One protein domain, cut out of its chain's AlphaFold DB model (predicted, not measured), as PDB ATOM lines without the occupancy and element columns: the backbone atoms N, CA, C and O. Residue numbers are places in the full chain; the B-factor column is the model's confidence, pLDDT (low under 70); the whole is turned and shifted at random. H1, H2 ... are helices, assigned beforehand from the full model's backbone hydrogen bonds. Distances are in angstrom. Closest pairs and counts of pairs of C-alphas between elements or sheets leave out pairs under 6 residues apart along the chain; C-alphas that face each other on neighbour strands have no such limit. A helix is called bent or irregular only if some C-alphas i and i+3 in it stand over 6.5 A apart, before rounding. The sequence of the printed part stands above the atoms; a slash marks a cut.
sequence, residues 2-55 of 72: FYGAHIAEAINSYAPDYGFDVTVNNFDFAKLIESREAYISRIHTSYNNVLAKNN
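AT A GLANCE: This is residues 2 to 55 of the 72 residues of the protein "Glutathione reductase" of Actinobacillus equuli (UniProt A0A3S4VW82). A short helix, H1, is followed by a long loop, residues 15 to 28, that folds back to a long helix, H2, which runs on past the start of H1; residues 33 to 55, of which 33 to 53 belong to H2, stand free as an arm. The 54 printed residues hold two named helices, H1 then H2, and no named strand: all helix. The whole is extended, a rod of 56 by 21 by 13 A with a radius of gyration of the C-alphas of 17.8 A.

HOW THE PARTS SIT: H1, residues 2 to 14, and H2, residues 29 to 53, are close but not clearly touching; their closest C-alphas, of Gly 4 and Leu 32, are 7.9 A apart. They run opposite ways at a shallow tilt of 33 degrees, only just short of steep. In H1 and H2 every O i to N i+4 pair is within hydrogen-bond range.

IN THESE COORDINATES: H1 begins at C-alpha 2 (41.403, -14.209, 108.571) and is 16.7 A long; it is neither bent nor irregular, but only just: C-alphas 11 and 14 are 6.1 A apart. H2 is 36.6 A long and ends at C-alpha 53 (46.614, -13.660, 75.630).

THE WHOLE: The C-alphas farthest apart, of Gly 19 and Asn 55, are 56.2 A apart. The link from H1 to H2, 14 residues, is long. The printed part has no cut, and no printed residue is under 70 in pLDDT.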
ATOM      1  N   PHE A   2      40.507 -14.812 107.565       97.38
ATOM      2  CA  PHE A   2      41.403 -14.209 108.571       97.38
ATOM      3  C   PHE A   2      41.154 -12.712 108.833       97.38
ATOM      4  O   PHE A   2      40.990 -12.305 109.975       97.38
ATOM      5  N   TYR A   3      41.021 -11.894 107.784       97.81
ATOM      6  CA  TYR A   3      40.675 -10.474 107.949       97.81
ATOM      7  C   TYR A   3      39.277 -10.244 108.538       97.81
ATOM      8  O   TYR A   3      39.090  -9.321 109.316       97.81
ATOM      9  N   GLY A   4      38.307 -11.107 108.220       97.38
ATOM     10  CA  GLY A   4      36.984 -11.048 108.848       97.38
ATOM     11  C   GLY A   4      37.054 -11.326 110.353       97.38
ATOM     12  O   GLY A   4      36.368 -10.664 111.120       97.38
ATOM     13  N   ALA A   5      37.935 -12.240 110.774       97.94
ATOM     14  CA  ALA A   5      38.182 -12.514 112.187       97.94
ATOM     15  C   ALA A   5      38.836 -11.321 112.905       97.94
ATOM     16  O   ALA A   5      38.374 -10.959 113.978       97.94
ATOM     17  N   HIS A   6      39.821 -10.652 112.293       98.19
ATOM     18  CA  HIS A   6      40.417  -9.436 112.874       98.19
ATOM     19  C   HIS A   6      39.406  -8.305 113.036       98.19
ATOM     20  O   HIS A   6      39.444  -7.589 114.026       98.19
ATOM     21  N   ILE A   7      38.490  -8.135 112.078       97.88
ATOM     22  CA  ILE A   7      37.426  -7.132 112.202       97.88
ATOM     23  C   ILE A   7      36.515  -7.479 113.383       97.88
ATOM     24  O   ILE A   7      36.189  -6.605 114.182       97.88
ATOM     25  N   ALA A   8      36.133  -8.751 113.522       97.88
ATOM     26  CA  ALA A   8      35.336  -9.195 114.659       97.88
ATOM     27  C   ALA A   8      36.075  -8.981 115.991       97.88
ATOM     28  O   ALA A   8      35.477  -8.479 116.935       97.88
ATOM     29  N   GLU A   9      37.363  -9.304 116.070       98.06
ATOM     30  CA  GLU A   9      38.188  -9.082 117.262       98.06
ATOM     31  C   GLU A   9      38.316  -7.589 117.598       98.06
ATOM     32  O   GLU A   9      38.070  -7.187 118.732       98.06
ATOM     33  N   ALA A  10      38.595  -6.745 116.604       98.44
ATOM     34  CA  ALA A  10      38.680  -5.303 116.792       98.44
ATOM     35  C   ALA A  10      37.384  -4.718 117.359       98.44
ATOM     36  O   ALA A  10      37.438  -3.920 118.290       98.44
ATOM     37  N   ILE A  11      36.228  -5.146 116.846       97.94
ATOM     38  CA  ILE A  11      34.925  -4.669 117.322       97.94
ATOM     39  C   ILE A  11      34.616  -5.187 118.731       97.94
ATOM     40  O   ILE A  11      34.165  -4.421 119.573       97.94
ATOM     41  N   ASN A  12      34.831  -6.478 118.993       96.69
ATOM     42  CA  ASN A  12      34.362  -7.100 120.234       96.69
ATOM     43  C   ASN A  12      35.336  -6.951 121.407       96.69
ATOM     44  O   ASN A  12      34.903  -6.985 122.555       96.69
ATOM     45  N   SER A  13      36.636  -6.840 121.141       97.44
ATOM     46  CA  SER A  13      37.669  -6.884 122.180       97.44
ATOM     47  C   SER A  13      38.400  -5.565 122.352       97.44
ATOM     48  O   SER A  13      38.756  -5.235 123.475       97.44
ATOM     49  N   TYR A  14      38.621  -4.809 121.275       97.88
ATOM     50  CA  TYR A  14      39.454  -3.605 121.344       97.88
ATOM     51  C   TYR A  14      38.648  -2.308 121.272       97.88
ATOM     52  O   TYR A  14      39.052  -1.320 121.867       97.88
ATOM     53  N   ALA A  15      37.499  -2.287 120.594       98.00
ATOM     54  CA  ALA A  15      36.726  -1.062 120.383       98.00
ATOM     55  C   ALA A  15      36.434  -0.264 121.677       98.00
ATOM     56  O   ALA A  15      36.683   0.948 121.661       98.00
ATOM     57  N   PRO A  16      36.022  -0.886 122.806       97.06
ATOM     58  CA  PRO A  16      35.736  -0.142 124.036       97.06
ATOM     59  C   PRO A  16      36.963   0.566 124.622       97.06
ATOM     60  O   PRO A  16      36.867   1.728 125.018       97.06
ATOM     61  N   ASP A  17      38.129  -0.088 124.612       98.19
ATOM     62  CA  ASP A  17      39.383   0.474 125.140       98.19
ATOM     63  C   ASP A  17      39.878   1.676 124.321       98.19
ATOM     64  O   ASP A  17      40.640   2.510 124.808       98.19
ATOM     65  N   TYR A  18      39.410   1.789 123.079       97.81
ATOM     66  CA  TYR A  18      39.688   2.909 122.184       97.81
ATOM     67  C   TYR A  18      38.539   3.933 122.134       97.81
ATOM     68  O   TYR A  18      38.534   4.808 121.271       97.81
ATOM     69  N   GLY A  19      37.580   3.857 123.065       97.75
ATOM     70  CA  GLY A  19      36.494   4.830 123.215       97.75
ATOM     71  C   GLY A  19      35.341   4.668 122.221       97.75
ATOM     72  O   GLY A  19      34.513   5.573 122.102       97.75
ATOM     73  N   PHE A  20      35.272   3.543 121.505       98.19
ATOM     74  CA  PHE A  20      34.173   3.242 120.595       98.19
ATOM     75  C   PHE A  20      33.094   2.421 121.306       98.19
ATOM     76  O   PHE A  20      33.305   1.259 121.650       98.19
ATOM     77  N   ASP A  21      31.912   3.014 121.463       97.25
ATOM     78  CA  ASP A  21      30.697   2.306 121.870       97.25
ATOM     79  C   ASP A  21      29.988   1.763 120.618       97.25
ATOM     80  O   ASP A  21      29.378   2.511 119.848       97.25
ATOM     81  N   VAL A  22      30.161   0.465 120.352       96.44
ATOM     82  CA  VAL A  22      29.693  -0.193 119.124       96.44
ATOM     83  C   VAL A  22      28.758  -1.340 119.468       96.44
ATOM     84  O   VAL A  22      29.106  -2.253 120.208       96.44
ATOM     85  N   THR A  23      27.585  -1.343 118.836       96.81
ATOM     86  CA  THR A  23      26.651  -2.472 118.857       96.81
ATOM     87  C   THR A  23      26.594  -3.121 117.477       96.81
ATOM     88  O   THR A  23      26.292  -2.463 116.479       96.81
ATOM     89  N   VAL A  24      26.864  -4.428 117.403       96.75
ATOM     90  CA  VAL A  24      26.720  -5.209 116.165       96.75
ATOM     91  C   VAL A  24      25.297  -5.746 116.074       96.75
ATOM     92  O   VAL A  24      24.935  -6.692 116.763       96.75
ATOM     93  N   ASN A  25      24.493  -5.160 115.189       97.31
ATOM     94  CA  ASN A  25      23.094  -5.567 115.014       97.31
ATOM     95  C   ASN A  25      22.944  -6.914 114.289       97.31
ATOM     96  O   ASN A  25      21.986  -7.642 114.525       97.31
ATOM     97  N   ASN A  26      23.864  -7.233 113.374       97.44
ATOM     98  CA  ASN A  26      23.871  -8.493 112.637       97.44
ATOM     99  C   ASN A  26      25.267  -8.790 112.077       97.44
ATOM    100  O   ASN A  26      25.976  -7.877 111.649       97.44
ATOM    101  N   PHE A  27      25.615 -10.072 111.997       97.38
ATOM    102  CA  PHE A  27      26.740 -10.562 111.211       97.38
ATOM    103  C   PHE A  27      26.232 -11.564 110.171       97.38
ATOM    104  O   PHE A  27      25.907 -12.708 110.485       97.38
ATOM    105  N   ASP A  28      26.178 -11.126 108.914       98.12
ATOM    106  CA  ASP A  28      25.777 -11.970 107.793       98.12
ATOM    107  C   ASP A  28      26.981 -12.752 107.246       98.12
ATOM    108  O   ASP A  28      27.791 -12.256 106.454       98.12
ATOM    109  N   PHE A  29      27.089 -14.013 107.666       97.94
ATOM    110  CA  PHE A  29      28.135 -14.910 107.184       97.94
ATOM    111  C   PHE A  29      27.997 -15.228 105.689       97.94
ATOM    112  O   PHE A  29      29.008 -15.366 104.998       97.94
ATOM    113  N   ALA A  30      26.770 -15.311 105.162       98.44
ATOM    114  CA  ALA A  30      26.554 -15.573 103.744       98.44
ATOM    115  C   ALA A  30      27.108 -14.420 102.901       98.44
ATOM    116  O   ALA A  30      27.785 -14.670 101.902       98.44
ATOM    117  N   LYS A  31      26.947 -13.172 103.359       98.44
ATOM    118  CA  LYS A  31      27.535 -12.007 102.686       98.44
ATOM    119  C   LYS A  31      29.065 -12.030 102.666       98.44
ATOM    120  O   LYS A  31      29.684 -11.646 101.666       98.44
ATOM    121  N   LEU A  32      29.695 -12.497 103.747       98.38
ATOM    122  CA  LEU A  32      31.148 -12.684 103.799       98.38
ATOM    123  C   LEU A  32      31.616 -13.718 102.762       98.38
ATOM    124  O   LEU A  32      32.599 -13.477 102.054       98.38
ATOM    125  N   ILE A  33      30.911 -14.848 102.656       98.38
ATOM    126  CA  ILE A  33      31.219 -15.899 101.679       98.38
ATOM    127  C   ILE A  33      30.994 -15.398 100.251       98.38
ATOM    128  O   ILE A  33      31.888 -15.534  99.425       98.38
ATOM    129  N   GLU A  34      29.870 -14.737  99.974       98.56
ATOM    130  CA  GLU A  34      29.573 -14.137  98.668       98.56
ATOM    131  C   GLU A  34      30.699 -13.194  98.217       98.56
ATOM    132  O   GLU A  34      31.213 -13.298  97.102       98.56
ATOM    133  N   SER A  35      31.149 -12.312  99.113       98.12
ATOM    134  CA  SER A  35      32.226 -11.358  98.827       98.12
ATOM    135  C   SER A  35      33.559 -12.059  98.535       98.12
ATOM    136  O   SER A  35      34.304 -11.639  97.641       98.12
ATOM    137  N   ARG A  36      33.856 -13.151  99.255       98.44
ATOM    138  CA  ARG A  36      35.030 -14.001  99.013       98.44
ATOM    139  C   ARG A  36      34.949 -14.686  97.647       98.44
ATOM    140  O   ARG A  36      35.918 -14.612  96.894       98.44
ATOM    141  N   GLU A  37      33.830 -15.331  97.326       98.62
ATOM    142  CA  GLU A  37      33.641 -16.042  96.053       98.62
ATOM    143  C   GLU A  37      33.716 -15.086  94.860       98.62
ATOM    144  O   GLU A  37      34.387 -15.375  93.871       98.62
ATOM    145  N   ALA A  38      33.123 -13.895  94.974       98.62
ATOM    146  CA  ALA A  38      33.225 -12.867  93.942       98.62
ATOM    147  C   ALA A  38      34.682 -12.444  93.687       98.62
ATOM    148  O   ALA A  38      35.075 -12.211  92.543       98.62
ATOM    149  N   TYR A  39      35.506 -12.354  94.736       98.50
ATOM    150  CA  TYR A  39      36.932 -12.069  94.588       98.50
ATOM    151  C   TYR A  39      37.696 -13.220  93.920       98.50
ATOM    152  O   TYR A  39      38.455 -12.968  92.984       98.50
ATOM    153  N   ILE A  40      37.451 -14.467  94.330       98.56
ATOM    154  CA  ILE A  40      38.052 -15.660  93.708       98.56
ATOM    155  C   ILE A  40      37.682 -15.746  92.224       98.56
ATOM    156  O   ILE A  40      38.549 -15.964  91.381       98.56
ATOM    157  N   SER A  41      36.417 -15.494  91.886       98.62
ATOM    158  CA  SER A  41      35.940 -15.483  90.503       98.62
ATOM    159  C   SER A  41      36.709 -14.476  89.641       98.62
ATOM    160  O   SER A  41      37.204 -14.828  88.571       98.62
ATOM    161  N   ARG A  42      36.939 -13.254  90.145       98.56
ATOM    162  CA  ARG A  42      37.769 -12.252  89.448       98.56
ATOM    163  C   ARG A  42      39.208 -12.723  89.225       98.56
ATOM    164  O   ARG A  42      39.773 -12.440  88.171       98.56
ATOM    165  N   ILE A  43      39.795 -13.449  90.180       98.62
ATOM    166  CA  ILE A  43      41.131 -14.045  90.018       98.62
ATOM    167  C   ILE A  43      41.121 -15.085  88.893       98.62
ATOM    168  O   ILE A  43      41.985 -15.036  88.019       98.62
ATOM    169  N   HIS A  44      40.136 -15.990  88.867       98.38
ATOM    170  CA  HIS A  44      40.001 -16.970  87.784       98.38
ATOM    171  C   HIS A  44      39.862 -16.288  86.418       98.38
ATOM    172  O   HIS A  44      40.569 -16.648  85.477       98.38
ATOM    173  N   THR A  45      39.017 -15.257  86.312       98.56
ATOM    174  CA  THR A  45      38.889 -14.456  85.087       98.56
ATOM    175  C   THR A  45      40.223 -13.832  84.683       98.56
ATOM    176  O   THR A  45      40.601 -13.901  83.516       98.56
ATOM    177  N   SER A  46      40.969 -13.266  85.636       98.50
ATOM    178  CA  SER A  46      42.283 -12.676  85.365       98.50
ATOM    179  C   SER A  46      43.270 -13.699  84.796       98.50
ATOM    180  O   SER A  46      43.950 -13.398  83.815       98.50
ATOM    181  N   TYR A  47      43.340 -14.906  85.364       98.38
ATOM    182  CA  TYR A  47      44.203 -15.965  84.834       98.38
ATOM    183  C   TYR A  47      43.777 -16.406  83.438       98.38
ATOM    184  O   TYR A  47      44.619 -16.451  82.544       98.38
ATOM    185  N   ASN A  48      42.483 -16.655  83.222       97.75
ATOM    186  CA  ASN A  48      41.965 -17.044  81.908       97.75
ATOM    187  C   ASN A  48      42.330 -16.015  80.830       97.75
ATOM    188  O   ASN A  48      42.791 -16.388  79.753       97.75
ATOM    189  N   ASN A  49      42.205 -14.722  81.138       98.19
ATOM    190  CA  ASN A  49      42.562 -13.647  80.214       98.19
ATOM    191  C   ASN A  49      44.057 -13.657  79.858       98.19
ATOM    192  O   ASN A  49      44.421 -13.503  78.693       98.19
ATOM    193  N   VAL A  50      44.935 -13.833  80.851       98.56
ATOM    194  CA  VAL A  50      46.391 -13.843  80.635       98.56
ATOM    195  C   VAL A  50      46.838 -15.099  79.886       98.56
ATOM    196  O   VAL A  50      47.689 -15.001  79.004       98.56
ATOM    197  N   LEU A  51      46.267 -16.265  80.192       98.44
ATOM    198  CA  LEU A  51      46.577 -17.519  79.499       98.44
ATOM    199  C   LEU A  51      46.147 -17.458  78.030       98.44
ATOM    200  O   LEU A  51      46.953 -17.748  77.149       98.44
ATOM    201  N   ALA A  52      44.934 -16.966  77.762       97.62
ATOM    202  CA  ALA A  52      44.443 -16.761  76.401       97.62
ATOM    203  C   ALA A  52      45.318 -15.772  75.616       97.62
ATOM    204  O   ALA A  52      45.684 -16.037  74.472       97.62
ATOM    205  N   LYS A  53      45.718 -14.654  76.244       98.25
ATOM    206  CA  LYS A  53      46.614 -13.660  75.630       98.25
ATOM    207  C   LYS A  53      47.978 -14.244  75.246       98.25
ATOM    208  O   LYS A  53      48.578 -13.771  74.288       98.25
ATOM    209  N   ASN A  54      48.463 -15.233  75.990       98.25
ATOM    210  CA  ASN A  54      49.741 -15.895  75.733       98.25
ATOM    211  C   ASN A  54      49.599 -17.187  74.912       98.25
ATOM    212  O   ASN A  54      50.541 -17.974  74.874       98.25
ATOM    213  N   ASN A  55      48.443 -17.419  74.275       97.62
ATOM    214  CA  ASN A  55      48.184 -18.600  73.446       97.62
ATOM    215  C   ASN A  55      48.437 -19.930  74.183       97.62
ATOM    216  O   ASN A  55      48.917 -20.893  73.590       97.62
TER     217      ASN A  55